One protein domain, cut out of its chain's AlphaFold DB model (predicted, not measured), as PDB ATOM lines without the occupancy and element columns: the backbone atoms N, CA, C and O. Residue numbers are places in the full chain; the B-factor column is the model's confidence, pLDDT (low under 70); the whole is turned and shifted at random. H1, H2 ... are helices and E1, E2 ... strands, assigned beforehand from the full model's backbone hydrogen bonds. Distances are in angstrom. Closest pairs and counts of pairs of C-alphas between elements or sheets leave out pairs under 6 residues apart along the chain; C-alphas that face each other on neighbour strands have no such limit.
ATOM      1  N   SER A  20     216.364 346.344 145.325       70.38
ATOM      2  CA  SER A  20     217.582 347.142 145.417       70.38
ATOM      3  C   SER A  20     218.274 346.814 146.734       70.38
ATOM      4  O   SER A  20     217.662 346.957 147.796       70.38
ATOM      5  N   ALA A  21     219.534 346.386 146.657       80.81
ATOM      6  CA  ALA A  21     220.409 346.334 147.818       80.81
ATOM      7  C   ALA A  21     220.349 347.688 148.537       80.81
ATOM      8  O   ALA A  21     220.443 348.741 147.900       80.81
ATOM      9  N   SER A  22     220.115 347.661 149.844       86.25
ATOM     10  CA  SER A  22     220.041 348.870 150.656       86.25
ATOM     11  C   SER A  22     220.609 348.608 152.042       86.25
ATOM     12  O   SER A  22     220.632 347.474 152.521       86.25
ATOM     13  N   PHE A  23     221.052 349.672 152.694       89.62
ATOM     14  CA  PHE A  23     221.466 349.654 154.086       89.62
ATOM     15  C   PHE A  23     220.825 350.838 154.807       89.62
ATOM     16  O   PHE A  23     220.466 351.844 154.194       89.62
ATOM     17  N   GLN A  24     220.702 350.728 156.124       88.44
ATOM     18  CA  GLN A  24     220.244 351.824 156.968       88.44
ATOM     19  C   GLN A  24     221.185 351.972 158.161       88.44
ATOM     20  O   GLN A  24     221.417 351.008 158.893       88.44
ATOM     21  N   VAL A  25     221.707 353.188 158.346       88.00
ATOM     22  CA  VAL A  25     222.546 353.578 159.487       88.00
ATOM     23  C   VAL A  25     221.700 354.359 160.486       88.00
ATOM     24  O   VAL A  25     220.978 355.281 160.112       88.00
ATOM     25  N   SER A  26     221.798 353.999 161.761       86.50
ATOM     26  CA  SER A  26     221.213 354.741 162.874       86.50
ATOM     27  C   SER A  26     222.280 355.607 163.538       86.50
ATOM     28  O   SER A  26     223.321 355.102 163.956       86.50
ATOM     29  N   GLU A  27     222.017 356.904 163.704       83.44
ATOM     30  CA  GLU A  27     222.884 357.783 164.504       83.44
ATOM     31  C   GLU A  27     222.896 357.360 165.979       83.44
ATOM     32  O   GLU A  27     223.921 357.438 166.656       83.44
ATOM     33  N   GLN A  28     221.773 356.835 166.475       82.88
ATOM     34  CA  GLN A  28     221.676 356.326 167.834       82.88
ATOM     35  C   GLN A  28     222.503 355.040 167.973       82.88
ATOM     36  O   GLN A  28     222.201 354.018 167.348       82.88
ATOM     37  N   GLY A  29     223.549 355.110 168.801       80.94
ATOM     38  CA  GLY A  29     224.505 354.024 169.037       80.94
ATOM     39  C   GLY A  29     225.729 354.038 168.115       80.94
ATOM     40  O   GLY A  29     226.669 353.292 168.372       80.94
ATOM     41  N   SER A  30     225.755 354.898 167.089       85.81
ATOM     42  CA  SER A  30     226.944 355.084 166.255       85.81
ATOM     43  C   SER A  30     227.909 356.079 166.905       85.81
ATOM     44  O   SER A  30     227.523 357.192 167.256       85.81
ATOM     45  N   VAL A  31     229.176 355.697 167.059       87.94
ATOM     46  CA  VAL A  31     230.223 356.512 167.690       87.94
ATOM     47  C   VAL A  31     231.483 356.463 166.842       87.94
ATOM     48  O   VAL A  31     231.952 355.396 166.469       87.94
ATOM     49  N   ILE A  32     232.072 357.624 166.579       89.69
ATOM     50  CA  ILE A  32     233.381 357.766 165.940       89.69
ATOM     51  C   ILE A  32     234.227 358.703 166.799       89.69
ATOM     52  O   ILE A  32     233.722 359.729 167.271       89.69
ATOM     53  N   LYS A  33     235.496 358.341 167.018       89.31
ATOM     54  CA  LYS A  33     236.468 359.190 167.720       89.31
ATOM     55  C   LYS A  33     236.632 360.493 166.927       89.31
ATOM     56  O   LYS A  33     236.650 360.482 165.705       89.31
ATOM     57  N   ASN A  34     236.714 361.636 167.601       90.06
ATOM     58  CA  ASN A  34     236.826 362.931 166.908       90.06
ATOM     59  C   ASN A  34     238.272 363.326 166.602       90.06
ATOM     60  O   ASN A  34     238.497 364.263 165.843       90.06
ATOM     61  N   LYS A  35     239.230 362.636 167.223       89.62
ATOM     62  CA  LYS A  35     240.642 362.990 167.217       89.62
ATOM     63  C   LYS A  35     241.495 361.754 166.983       89.62
ATOM     64  O   LYS A  35     241.271 360.753 167.656       89.62
ATOM     65  N   TYR A  36     242.450 361.821 166.069       90.19
ATOM     66  CA  TYR A  36     243.316 360.702 165.717       90.19
ATOM     67  C   TYR A  36     244.787 361.118 165.636       90.19
ATOM     68  O   TYR A  36     245.093 362.267 165.324       90.19
ATOM     69  N   GLU A  37     245.691 360.172 165.881       88.62
ATOM     70  CA  GLU A  37     247.114 360.339 165.574       88.62
ATOM     71  C   GLU A  37     247.361 360.235 164.060       88.62
ATOM     72  O   GLU A  37     246.600 359.572 163.339       88.62
ATOM     73  N   PRO A  38     248.462 360.820 163.558       90.12
ATOM     74  CA  PRO A  38     248.943 360.537 162.215       90.12
ATOM     75  C   PRO A  38     249.064 359.029 161.965       90.12
ATOM     76  O   PRO A  38     249.707 358.313 162.732       90.12
ATOM     77  N   SER A  39     248.485 358.540 160.868       89.19
ATOM     78  CA  SER A  39     248.457 357.105 160.519       89.19
ATOM     79  C   SER A  39     247.680 356.193 161.484       89.19
ATOM     80  O   SER A  39     247.724 354.970 161.328       89.19
ATOM     81  N   GLU A  40     246.943 356.739 162.463       90.12
ATOM     82  CA  GLU A  40     246.075 355.925 163.321       90.12
ATOM     83  C   GLU A  40     244.987 355.249 162.485       90.12
ATOM     84  O   GLU A  40     244.475 355.802 161.513       90.12
ATOM     85  N   CYS A  41     244.607 354.040 162.873       90.88
ATOM     86  CA  CYS A  41     243.477 353.364 162.260       90.88
ATOM     87  C   CYS A  41     242.161 353.997 162.727       90.88
ATOM     88  O   CYS A  41     241.992 354.291 163.913       90.88
ATOM     89  N   LEU A  42     241.204 354.145 161.812       90.94
ATOM     90  CA  LEU A  42     239.844 354.540 162.142       90.94
ATOM     91  C   LEU A  42     239.283 353.585 163.202       90.94
ATOM     92  O   LEU A  42     239.296 352.365 163.042       90.94
ATOM     93  N   GLN A  43     238.742 354.183 164.258       89.75
ATOM     94  CA  GLN A  43     237.973 353.501 165.291       89.75
ATOM     95  C   GLN A  43     236.558 354.065 165.281       89.75
ATOM     96  O   GLN A  43     236.343 355.217 165.674       89.75
ATOM     97  N   ALA A  44     235.610 353.269 164.800       89.50
ATOM     98  CA  ALA A  44     234.208 353.648 164.731       89.50
ATOM     99  C   ALA A  44     233.309 352.463 165.090       89.50
ATOM    100  O   ALA A  44     233.590 351.320 164.754       89.50
ATOM    101  N   THR A  45     232.206 352.749 165.765       88.44
ATOM    102  CA  THR A  45     231.087 351.832 165.968       88.44
ATOM    103  C   THR A  45     229.917 352.366 165.160       88.44
ATOM    104  O   THR A  45     229.532 353.517 165.348       88.44
ATOM    105  N   LEU A  46     229.359 351.568 164.256       88.69
ATOM    106  CA  LEU A  46     228.228 351.950 163.413       88.69
ATOM    107  C   LEU A  46     227.032 351.060 163.725       88.69
ATOM    108  O   LEU A  46     227.138 349.846 163.646       88.69
ATOM    109  N   ASN A  47     225.885 351.638 164.047       89.31
ATOM    110  CA  ASN A  47     224.637 350.893 164.139       89.31
ATOM    111  C   ASN A  47     224.029 350.780 162.735       89.31
ATOM    112  O   ASN A  47     223.429 351.738 162.245       89.31
ATOM    113  N   ILE A  48     224.241 349.646 162.066       89.06
ATOM    114  CA  ILE A  48     223.899 349.449 160.653       89.06
ATOM    115  C   ILE A  48     223.065 348.183 160.444       89.06
ATOM    116  O   ILE A  48     223.253 347.170 161.115       89.06
ATOM    117  N   SER A  49     222.134 348.252 159.495       90.00
ATOM    118  CA  SER A  49     221.361 347.118 158.981       90.00
ATOM    119  C   SER A  49     221.563 346.979 157.479       90.00
ATOM    120  O   SER A  49     221.690 347.988 156.781       90.00
ATOM    121  N   PHE A  50     221.576 345.742 156.987       89.75
ATOM    122  CA  PHE A  50     221.730 345.420 155.569       89.75
ATOM    123  C   PHE A  50     220.479 344.719 155.038       89.75
ATOM    124  O   PHE A  50     219.930 343.837 155.695       89.75
ATOM    125  N   PHE A  51     220.050 345.062 153.826       90.06
ATOM    126  CA  PHE A  51     218.971 344.385 153.115       90.06
ATOM    127  C   PHE A  51     219.439 344.025 151.706       90.06
ATOM    128  O   PHE A  51     219.630 344.897 150.856       90.06
ATOM    129  N   ASN A  52     219.635 342.728 151.473       89.31
ATOM    130  CA  ASN A  52     220.147 342.143 150.236       89.31
ATOM    131  C   ASN A  52     221.474 342.775 149.759       89.31
ATOM    132  O   ASN A  52     221.704 342.914 148.558       89.31
ATOM    133  N   GLN A  53     222.342 343.186 150.691       89.06
ATOM    134  CA  GLN A  53     223.605 343.861 150.377       89.06
ATOM    135  C   GLN A  53     224.642 342.851 149.887       89.06
ATOM    136  O   GLN A  53     224.778 341.792 150.486       89.06
ATOM    137  N   SER A  54     225.395 343.149 148.827       90.00
ATOM    138  CA  SER A  54     226.444 342.239 148.347       90.00
ATOM    139  C   SER A  54     227.590 342.128 149.359       90.00
ATOM    140  O   SER A  54     228.071 343.130 149.875       90.00
ATOM    141  N   LEU A  55     228.097 340.920 149.609       86.88
ATOM    142  CA  LEU A  55     229.313 340.723 150.411       86.88
ATOM    143  C   LEU A  55     230.570 341.281 149.721       86.88
ATOM    144  O   LEU A  55     231.573 341.553 150.381       86.88
ATOM    145  N   ASN A  56     230.496 341.488 148.403       89.25
ATOM    146  CA  ASN A  56     231.529 342.153 147.609       89.25
ATOM    147  C   ASN A  56     231.371 343.678 147.580       89.25
ATOM    148  O   ASN A  56     232.152 344.339 146.904       89.25
ATOM    149  N   SER A  57     230.367 344.232 148.268       91.31
ATOM    150  CA  SER A  57     230.230 345.678 148.410       91.31
ATOM    151  C   SER A  57     231.448 346.264 149.090       91.31
ATOM    152  O   SER A  57     231.976 345.683 150.041       91.31
ATOM    153  N   THR A  58     231.891 347.414 148.606       93.06
ATOM    154  CA  THR A  58     233.149 348.011 149.042       93.06
ATOM    155  C   THR A  58     232.858 349.209 149.921       93.06
ATOM    156  O   THR A  58     232.176 350.147 149.503       93.06
ATOM    157  N   PHE A  59     233.402 349.183 151.134       93.06
ATOM    158  CA  PHE A  59     233.517 350.378 151.950       93.06
ATOM    159  C   PHE A  59     234.700 351.186 151.451       93.06
ATOM    160  O   PHE A  59     235.799 350.646 151.351       93.06
ATOM    161  N   ASN A  60     234.473 352.465 151.185       94.69
ATOM    162  CA  ASN A  60     235.505 353.406 150.779       94.69
ATOM    163  C   ASN A  60     235.481 354.605 151.714       94.69
ATOM    164  O   ASN A  60     234.406 355.034 152.143       94.69
ATOM    165  N   ASP A  61     236.649 355.171 151.991       94.69
ATOM    166  CA  ASP A  61     236.731 356.466 152.650       94.69
ATOM    167  C   ASP A  61     237.199 357.589 151.715       94.69
ATOM    168  O   ASP A  61     237.645 357.372 150.586       94.69
ATOM    169  N   SER A  62     237.096 358.827 152.198       94.50
ATOM    170  CA  SER A  62     237.566 360.026 151.494       94.50
ATOM    171  C   SER A  62     239.084 360.097 151.299       94.50
ATOM    172  O   SER A  62     239.557 361.021 150.642       94.50
ATOM    173  N   LEU A  63     239.851 359.181 151.891       92.94
ATOM    174  CA  LEU A  63     241.313 359.131 151.816       92.94
ATOM    175  C   LEU A  63     241.800 358.126 150.764       92.94
ATOM    176  O   LEU A  63     243.003 358.010 150.539       92.94
ATOM    177  N   GLY A  64     240.874 357.431 150.096       92.62
ATOM    178  CA  GLY A  64     241.177 356.416 149.091       92.62
ATOM    179  C   GLY A  64     241.413 355.025 149.674       92.62
ATOM    180  O   GLY A  64     241.797 354.117 148.935       92.62
ATOM    181  N   ASN A  65     241.169 354.834 150.971       93.50
ATOM    182  CA  ASN A  65     241.196 353.519 151.584       93.50
ATOM    183  C   ASN A  65     239.932 352.730 151.213       93.50
ATOM    184  O   ASN A  65     238.845 353.306 151.100       93.50
ATOM    185  N   SER A  66     240.056 351.409 151.053       93.12
ATOM    186  CA  SER A  66     238.919 350.551 150.708       93.12
ATOM    187  C   SER A  66     239.012 349.144 151.294       93.12
ATOM    188  O   SER A  66     240.101 348.602 151.475       93.12
ATOM    189  N   VAL A  67     237.861 348.536 151.584       92.19
ATOM    190  CA  VAL A  67     237.753 347.153 152.074       92.19
ATOM    191  C   VAL A  67     236.398 346.559 151.690       92.19
ATOM    192  O   VAL A  67     235.377 347.245 151.726       92.19
ATOM    193  N   SER A  68     236.359 345.277 151.320       91.06
ATOM    194  CA  SER A  68     235.084 344.603 151.058       91.06
ATOM    195  C   SER A  68     234.303 344.373 152.353       91.06
ATOM    196  O   SER A  68     234.888 344.132 153.411       91.06
ATOM    197  N   LEU A  69     232.972 344.375 152.267       88.06
ATOM    198  CA  LEU A  69     232.079 344.060 153.380       88.06
ATOM    199  C   LEU A  69     232.414 342.687 153.974       88.06
ATOM    200  O   LEU A  69     232.514 342.562 155.189       88.06
ATOM    201  N   SER A  70     232.681 341.680 153.137       84.88
ATOM    202  CA  SER A  70     233.133 340.355 153.583       84.88
ATOM    203  C   SER A  70     234.407 340.401 154.433       84.88
ATOM    204  O   SER A  70     234.462 339.783 155.497       84.88
ATOM    205  N   THR A  71     235.414 341.161 153.998       85.12
ATOM    206  CA  THR A  71     236.685 341.298 154.718       85.12
ATOM    207  C   THR A  71     236.469 342.036 156.034       85.12
ATOM    208  O   THR A  71     236.936 341.582 157.075       85.12
ATOM    209  N   LEU A  72     235.706 343.129 156.016       84.06
ATOM    210  CA  LEU A  72     235.451 343.936 157.205       84.06
ATOM    211  C   LEU A  72     234.630 343.172 158.258       84.06
ATOM    212  O   LEU A  72     234.957 343.221 159.440       84.06
ATOM    213  N   LEU A  73     233.628 342.392 157.833       80.50
ATOM    214  CA  LEU A  73     232.858 341.499 158.707       80.50
ATOM    215  C   LEU A  73     233.747 340.434 159.358       80.50
ATOM    216  O   LEU A  73     233.601 340.172 160.550       80.50
ATOM    217  N   SER A  74     234.696 339.864 158.604       77.56
ATOM    218  CA  SER A  74     235.638 338.865 159.132       77.56
ATOM    219  C   SER A  74     236.630 339.435 160.155       77.56
ATOM    220  O   SER A  74     237.135 338.697 160.996       77.56
ATOM    221  N   GLN A  75     236.900 340.743 160.090       73.88
ATOM    222  CA  GLN A  75     237.808 341.455 160.993       73.88
ATOM    223  C   GLN A  75     237.094 342.049 162.214       73.88
ATOM    224  O   GLN A  75     237.735 342.311 163.232       73.88
ATOM    225  N   SER A  76     235.779 342.273 162.136       65.25
ATOM    226  CA  SER A  76     235.008 342.804 163.256       65.25
ATOM    227  C   SER A  76     234.875 341.747 164.362       65.25
ATOM    228  O   SER A  76     234.309 340.677 164.150       65.25
ATOM    229  N   TYR A  77     235.386 342.046 165.561       56.47
ATOM    230  CA  TYR A  77     235.294 341.208 166.770       56.47
ATOM    231  C   TYR A  77     233.872 341.189 167.363       56.47
ATOM    232  O   TYR A  77     233.687 341.376 168.563       56.47
ATOM    233  N   ASN A  78     232.837 341.024 166.536       55.19
ATOM    234  CA  ASN A  78     231.462 341.020 167.012       55.19
ATOM    235  C   ASN A  78     230.884 339.601 167.003       55.19
ATOM    236  O   ASN A  78     230.650 339.015 165.945       55.19
ATOM    237  N   SER A  79     230.649 339.044 168.194       50.75
ATOM    238  CA  SER A  79     230.174 337.667 168.392       50.75
ATOM    239  C   SER A  79     228.817 337.380 167.740       50.75
ATOM    240  O   SER A  79     228.511 336.220 167.474       50.75
ATOM    241  N   GLU A  80     228.023 338.410 167.438       52.22
ATOM    242  CA  GLU A  80     226.711 338.269 166.791       52.22
ATOM    243  C   GLU A  80     226.811 338.057 165.268       52.22
ATOM    244  O   GLU A  80     226.048 337.269 164.704       52.22
ATOM    245  N   TYR A  81     227.820 338.635 164.600       53.94
ATOM    246  CA  TYR A  81     228.055 338.434 163.159       53.94
ATOM    247  C   TYR A  81     228.707 337.083 162.831       53.94
ATOM    248  O   TYR A  81     228.591 336.610 161.700       53.94
ATOM    249  N   HIS A  82     229.323 336.413 163.813       49.28
ATOM    250  CA  HIS A  82     229.847 335.048 163.653       49.28
ATOM    251  C   HIS A  82     228.765 334.003 163.338       49.28
ATOM    252  O   HIS A  82     229.099 332.885 162.952       49.28
ATOM    253  N   THR A  83     227.481 334.343 163.495       47.34
ATOM    254  CA  THR A  83     226.366 333.416 163.254       47.34
ATOM    255  C   THR A  83     225.725 333.542 161.877       47.34
ATOM    256  O   THR A  83     224.856 332.733 161.556       47.34
ATOM    257  N   ILE A  84     226.155 334.491 161.035       55.66
ATOM    258  CA  ILE A  84     225.732 334.491 159.633       55.66
ATOM    259  C   ILE A  84     226.442 333.304 158.983       55.66
ATOM    260  O   ILE A  84     227.673 333.325 158.902       55.66
ATOM    261  N   PRO A  85     225.724 332.243 158.569       49.44
ATOM    262  CA  PRO A  85     226.364 331.085 157.979       49.44
ATOM    263  C   PRO A  85     227.091 331.568 156.730       49.44
ATOM    264  O   PRO A  85     226.464 332.001 155.762       49.44
ATOM    265  N   TYR A  86     228.423 331.530 156.779       51.16
ATOM    266  CA  TYR A  86     229.272 331.701 155.613       51.16
ATOM    267  C   TYR A  86     229.064 330.469 154.728       51.16
ATOM    268  O   TYR A  86     229.859 329.533 154.708       51.16
ATOM    269  N   ASP A  87     227.915 330.418 154.065       54.94
ATOM    270  CA  ASP A  87     227.699 329.545 152.932       54.94
ATOM    271  C   ASP A  87     228.434 330.205 151.768       54.94
ATOM    272  O   ASP A  87     228.107 331.326 151.377       54.94
ATOM    273  N   SER A  88     229.451 329.536 151.228       54.78
ATOM    274  CA  SER A  88     230.246 330.029 150.097       54.78
ATOM    275  C   SER A  88     229.416 330.278 148.828       54.78
ATOM    276  O   SER A  88     229.951 330.785 147.842       54.78
ATOM    277  N   THR A  89     228.122 329.943 148.846       61.03
ATOM    278  CA  THR A  89     227.154 330.228 147.784       61.03
ATOM    279  C   THR A  89     226.326 331.503 148.004       61.03
ATOM    280  O   THR A  89     225.773 332.028 147.036       61.03
ATOM    281  N   ASN A  90     226.271 332.057 149.223       66.38
ATOM    282  CA  ASN A  90     225.541 333.294 149.508       66.38
ATOM    283  C   ASN A  90     226.405 334.519 149.201       66.38
ATOM    284  O   ASN A  90     227.384 334.804 149.883       66.38
ATOM    285  N   THR A  91     226.014 335.288 148.185       78.62
ATOM    286  CA  THR A  91     226.710 336.523 147.789       78.62
ATOM    287  C   THR A  91     226.139 337.779 148.447       78.62
ATOM    288  O   THR A  91     226.669 338.864 148.209       78.62
ATOM    289  N   THR A  92     225.062 337.666 149.237       83.19
ATOM    290  CA  THR A  92     224.385 338.805 149.877       83.19
ATOM    291  C   THR A  92     224.119 338.589 151.368       83.19
ATOM    292  O   THR A  92     224.041 337.459 151.847       83.19
ATOM    293  N   ILE A  93     223.977 339.691 152.108       83.75
ATOM    294  CA  ILE A  93     223.692 339.735 153.543       83.75
ATOM    295  C   ILE A  93     222.381 340.484 153.815       83.75
ATOM    296  O   ILE A  93     222.090 341.525 153.221       83.75
ATOM    297  N   ASN A  94     221.599 339.937 154.747       84.38
ATOM    298  CA  ASN A  94     220.477 340.604 155.393       84.38
ATOM    299  C   ASN A  94     220.748 340.648 156.895       84.38
ATOM    300  O   ASN A  94     221.057 339.613 157.486       84.38
ATOM    301  N   SER A  95     220.609 341.813 157.515       82.44
ATOM    302  CA  SER A  95     220.762 341.956 158.956       82.44
ATOM    303  C   SER A  95     219.802 342.987 159.533       82.44
ATOM    304  O   SER A  95     219.518 344.014 158.917       82.44
ATOM    305  N   ALA A  96     219.338 342.731 160.756       83.12
ATOM    306  CA  ALA A  96     218.720 343.760 161.584       83.12
ATOM    307  C   ALA A  96     219.764 344.831 161.984       83.12
ATOM    308  O   ALA A  96     220.965 344.607 161.789       83.12
ATOM    309  N   PRO A  97     219.339 345.995 162.518       80.88
ATOM    310  CA  PRO A  97     220.263 347.004 163.029       80.88
ATOM    311  C   PRO A  97     221.132 346.430 164.143       80.88
ATOM    312  O   PRO A  97     220.613 345.916 165.133       80.88
ATOM    313  N   GLN A  98     222.445 346.515 163.969       81.06
ATOM    314  CA  GLN A  98     223.416 345.994 164.921       81.06
ATOM    315  C   GLN A  98     224.693 346.828 164.910       81.06
ATOM    316  O   GLN A  98     225.030 347.472 163.912       81.06
ATOM    317  N   LEU A  99     225.402 346.827 166.040       81.69
ATOM    318  CA  LEU A  99     226.654 347.562 166.179       81.69
ATOM    319  C   LEU A  99     227.742 346.905 165.331       81.69
ATOM    320  O   LEU A  99     227.903 345.690 165.309       81.69
ATOM    321  N   PHE A 100     228.494 347.716 164.615       80.19
ATOM    322  CA  PHE A 100     229.519 347.279 163.691       80.19
ATOM    323  C   PHE A 100     230.805 348.023 164.001       80.19
ATOM    324  O   PHE A 100     230.879 349.243 163.859       80.19
ATOM    325  N   TYR A 101     231.799 347.282 164.480       81.06
ATOM    326  CA  TYR A 101     233.061 347.836 164.941       81.06
ATOM    327  C   TYR A 101     234.065 347.862 163.793       81.06
ATOM    328  O   TYR A 101     234.515 346.820 163.320       81.06
ATOM    329  N   ILE A 102     234.431 349.066 163.374       84.12
ATOM    330  CA  ILE A 102     235.532 349.321 162.458       84.12
ATOM    331  C   ILE A 102     236.764 349.614 163.311       84.12
ATOM    332  O   ILE A 102     236.810 350.620 164.018       84.12
ATOM    333  N   SER A 103     237.734 348.706 163.257       76.25
ATOM    334  CA  SER A 103     239.047 348.834 163.885       76.25
ATOM    335  C   SER A 103     240.050 348.024 163.067       76.25
ATOM    336  O   SER A 103     239.857 346.823 162.887       76.25
ATOM    337  N   GLY A 104     241.114 348.654 162.565       70.38
ATOM    338  CA  GLY A 104     242.185 347.948 161.855       70.38
ATOM    339  C   GLY A 104     242.852 348.750 160.739       70.38
ATOM    340  O   GLY A 104     242.444 349.862 160.412       70.38
ATOM    341  N   SER A 105     243.876 348.153 160.127       69.94
ATOM    342  CA  SER A 105     244.805 348.804 159.186       69.94
ATOM    343  C   SER A 105     244.195 349.296 157.876       69.94
ATOM    344  O   SER A 105     244.871 349.989 157.127       69.94
ATOM    345  N   ASN A 106     242.955 348.920 157.566       84.56
ATOM    346  CA  ASN A 106     242.357 349.212 156.267       84.56
ATOM    347  C   ASN A 106     241.870 350.651 156.130       84.56
ATOM    348  O   ASN A 106     241.687 351.079 155.008       84.56
ATOM    349  N   PHE A 107     241.671 351.390 157.223       91.56
ATOM    350  CA  PHE A 107     241.253 352.795 157.194       91.56
ATOM    351  C   PHE A 107     242.248 353.628 157.995       91.56
ATOM    352  O   PHE A 107     242.016 353.922 159.165       91.56
ATOM    353  N   GLN A 108     243.394 353.945 157.398       91.56
ATOM    354  CA  GLN A 108     244.426 354.740 158.060       91.56
ATOM    355  C   GLN A 108     244.177 356.232 157.874       91.56
ATOM    356  O   GLN A 108     243.894 356.701 156.770       91.56
ATOM    357  N   MET A 109     244.323 356.976 158.967       93.12
ATOM    358  CA  MET A 109     244.337 358.429 158.943       93.12
ATOM    359  C   MET A 109     245.580 358.934 158.195       93.12
ATOM    360  O   MET A 109     246.610 358.261 158.174       93.12
ATOM    361  N   PRO A 110     245.529 360.125 157.584       92.00
ATOM    362  CA  PRO A 110     246.689 360.748 156.963       92.00
ATOM    363  C   PRO A 110     247.873 360.857 157.927       92.00
ATOM    364  O   PRO A 110     247.705 361.081 159.123       92.00
ATOM    365  N   ALA A 111     249.088 360.778 157.385       88.56
ATOM    366  CA  ALA A 111     250.310 361.058 158.139       88.56
ATOM    367  C   ALA A 111     250.503 362.561 158.432       88.56
ATOM    368  O   ALA A 111     251.392 362.943 159.189       88.56
ATOM    369  N   THR A 112     249.697 363.426 157.812       88.69
ATOM    370  CA  THR A 112     249.743 364.876 157.999       88.69
ATOM    371  C   THR A 112     248.710 365.323 159.020       88.69
ATOM    372  O   THR A 112     247.535 364.978 158.904       88.69
ATOM    373  N   GLU A 113     249.139 366.149 159.966       88.31
ATOM    374  CA  GLU A 113     248.245 366.787 160.928       88.31
ATOM    375  C   GLU A 113     247.297 367.794 160.264       88.31
ATOM    376  O   GLU A 113     247.618 368.411 159.244       88.31
ATOM    377  N   GLY A 114     246.144 368.009 160.892       89.88
ATOM    378  CA  GLY A 114     245.143 368.973 160.460       89.88
ATOM    379  C   GLY A 114     243.720 368.456 160.613       89.88
ATOM    380  O   GLY A 114     243.476 367.302 160.958       89.88
ATOM    381  N   ASN A 115     242.761 369.334 160.336       93.81
ATOM    382  CA  ASN A 115     241.360 368.945 160.285       93.81
ATOM    383  C   ASN A 115     241.043 368.368 158.908       93.81
ATOM    384  O   ASN A 115     241.266 369.031 157.893       93.81
ATOM    385  N   ILE A 116     240.472 367.168 158.878       94.62
ATOM    386  CA  ILE A 116     239.998 366.534 157.651       94.62
ATOM    387  C   ILE A 116     238.487 366.359 157.700       94.62
ATOM    388  O   ILE A 116     237.920 366.042 158.741       94.62
ATOM    389  N   THR A 117     237.818 366.545 156.565       95.94
ATOM    390  CA  THR A 117     236.435 366.078 156.416       95.94
ATOM    391  C   THR A 117     236.496 364.617 156.004       95.94
ATOM    392  O   THR A 117     236.799 364.308 154.854       95.94
ATOM    393  N   TYR A 118     236.274 363.724 156.964       94.75
ATOM    394  CA  TYR A 118     236.288 362.287 156.749       94.75
ATOM    395  C   TYR A 118     234.907 361.813 156.316       94.75
ATOM    396  O   TYR A 118     233.914 362.036 157.015       94.75
ATOM    397  N   LYS A 119     234.849 361.143 155.168       95.00
ATOM    398  CA  LYS A 119     233.636 360.540 154.619       95.00
ATOM    399  C   LYS A 119     233.824 359.034 154.558       95.00
ATOM    400  O   LYS A 119     234.847 358.591 154.048       95.00
ATOM    401  N   LEU A 120     232.836 358.277 155.026       93.44
ATOM    402  CA  LEU A 120     232.769 356.832 154.820       93.44
ATOM    403  C   LEU A 120     231.563 356.512 153.940       93.44
ATOM    404  O   LEU A 120     230.471 357.048 154.149       93.44
ATOM    405  N   GLU A 121     231.757 355.642 152.962       94.75
ATOM    406  CA  GLU A 121     230.749 355.242 151.985       94.75
ATOM    407  C   GLU A 121     230.737 353.728 151.805       94.75
ATOM    408  O   GLU A 121     231.756 353.073 152.007       94.75
ATOM    409  N   ILE A 122     229.605 353.184 151.365       92.81
ATOM    410  CA  ILE A 122     229.488 351.818 150.847       92.81
ATOM    411  C   ILE A 122     228.890 351.888 149.442       92.81
ATOM    412  O   ILE A 122     227.851 352.515 149.236       92.81
ATOM    413  N   ASP A 123     229.577 351.314 148.453       90.31
ATOM    414  CA  ASP A 123     229.180 351.352 147.034       90.31
ATOM    415  C   ASP A 123     228.829 352.770 146.518       90.31
ATOM    416  O   ASP A 123     227.915 352.964 145.715       90.31
ATOM    417  N   GLY A 124     229.545 353.790 147.010       87.69
ATOM    418  CA  GLY A 124     229.336 355.203 146.662       87.69
ATOM    419  C   GLY A 124     228.155 355.881 147.367       87.69
ATOM    420  O   GLY A 124     227.887 357.060 147.130       87.69
ATOM    421  N   GLN A 125     227.439 355.174 148.245       89.81
ATOM    422  CA  GLN A 125     226.416 355.759 149.110       89.81
ATOM    423  C   GLN A 125     227.029 356.164 150.453       89.81
ATOM    424  O   GLN A 125     227.672 355.366 151.135       89.81
ATOM    425  N   LYS A 126     226.813 357.422 150.848       92.12
ATOM    426  CA  LYS A 126     227.364 357.999 152.078       92.12
ATOM    427  C   LYS A 126     226.794 357.322 153.326       92.12
ATOM    428  O   LYS A 126     225.586 357.362 153.539       92.12
ATOM    429  N   LEU A 127     227.674 356.788 154.173       89.81
ATOM    430  CA  LEU A 127     227.339 356.288 155.509       89.81
ATOM    431  C   LEU A 127     227.353 357.428 156.524       89.81
ATOM    432  O   LEU A 127     226.367 357.656 157.217       89.81
ATOM    433  N   PHE A 128     228.460 358.169 156.585       90.00
ATOM    434  CA  PHE A 128     228.571 359.378 157.397       90.00
ATOM    435  C   PHE A 128     229.670 360.302 156.870       90.00
ATOM    436  O   PHE A 128     230.481 359.939 156.016       90.00
ATOM    437  N   GLU A 129     229.678 361.517 157.407       92.81
ATOM    438  CA  GLU A 129     230.658 362.552 157.109       92.81
ATOM    439  C   GLU A 129     230.895 363.383 158.368       92.81
ATOM    440  O   GLU A 129     229.937 363.831 159.002       92.81
ATOM    441  N   LYS A 130     232.157 363.543 158.767       93.56
ATOM    442  CA  LYS A 130     232.523 364.249 159.996       93.56
ATOM    443  C   LYS A 130     233.866 364.943 159.849       93.56
ATOM    444  O   LYS A 130     234.766 364.422 159.198       93.56
ATOM    445  N   VAL A 131     234.019 366.096 160.493       95.00
ATOM    446  CA  VAL A 131     235.333 366.724 160.645       95.00
ATOM    447  C   VAL A 131     236.090 366.006 161.763       95.00
ATOM    448  O   VAL A 131     235.596 365.947 162.889       95.00
ATOM    449  N   LEU A 132     237.252 365.444 161.434       93.25
ATOM    450  CA  LEU A 132     238.160 364.778 162.366       93.25
ATOM    451  C   LEU A 132     239.431 365.614 162.524       93.25
ATOM    452  O   LEU A 132     239.944 366.153 161.543       93.25
ATOM    453  N   GLU A 133     239.939 365.699 163.748       92.88
ATOM    454  CA  GLU A 133     241.209 366.350 164.067       92.88
ATOM    455  C   GLU A 133     242.338 365.316 164.037       92.88
ATOM    456  O   GLU A 133     242.301 364.339 164.783       92.88
ATOM    457  N   ILE A 134     243.351 365.528 163.196       90.19
ATOM    458  CA  ILE A 134     244.588 364.744 163.217       90.19
ATOM    459  C   ILE A 134     245.644 365.580 163.928       90.19
ATOM    460  O   ILE A 134     246.070 366.613 163.406       90.19
ATOM    461  N   SER A 135     246.064 365.147 165.110       85.62
ATOM    462  CA  SER A 135     247.086 365.827 165.907       85.62
ATOM    463  C   SER A 135     247.946 364.773 166.573       85.62
ATOM    464  O   SER A 135     247.410 363.789 167.080       85.62
TER     465      SER A 135
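AT A GLANCE: This is residues 20 to 135 of the 487 residues of an uncharacterized protein of Candidatus Pacearchaeota archaeon (UniProt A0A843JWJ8). Two sheets lie face to face as an elongated sandwich, E4 E3 E6 E7 over the strongly twisted E1 E2 E5, with short helix H1 packed on both beside E4 and E5. A long loop, residues 76 to 91, joins H1 to E5. The printed part has 116 residues, with one named helix and seven named strands in the order E1 E2 E3 E4 H1 E5 E6 E7 along the chain; both sheets are antiparallel in the orders named, and the class is mostly strand. It is compact, with a radius of gyration of the C-alphas of 14.2 A and spans of 44 by 26 by 25 A.

IN THESE COORDINATES: Find C-alpha 22 at (220.041, 348.870, 150.656); E1 runs from there to residue 32, 22.2 A, and bends by 88 degrees at residue 28. E2, residues 41 to 54, spans 24.6 A. Next come E3, 58 to 61, E4, 66 to 68, and H1, 69 to 75. E5, 92 to 108, spans 26.9 A and bends by 120 degrees at residue 96. E6, 114 to 122, spans 25.1 A; E7, 125 to 134, spans 24.7 A and ends at (244.588, 364.744, 163.217).

HOW THE PARTS SIT: In hairpin E1 and E2, look for N 24 and O 49, 3.0 A; between E2 and E5, N 46 and O 100, 2.8 A. Across, N 67 and O 59 of hairpin E3 and E4 are 3.0 A apart, N 60 and O 121 of E3 and E6 2.9 A, N 118 and O 130 of hairpin E6 and E7 2.8 A. The facing parts of the sheets are 8.5 A centre to centre. H1 is on both sheets; its closest C-alphas to E5 are Leu 72 and Ile 102, 7.5 A. Every O i to N i+4 pair in H1 is within hydrogen-bond range.

THE WHOLE: The farthest C-alphas, Thr 89 and Ser 135, are 44.6 A apart. The printed part has no cut; H1 to E5 is the long link. Confidence is under 70 at residues 76 to 90 and 105.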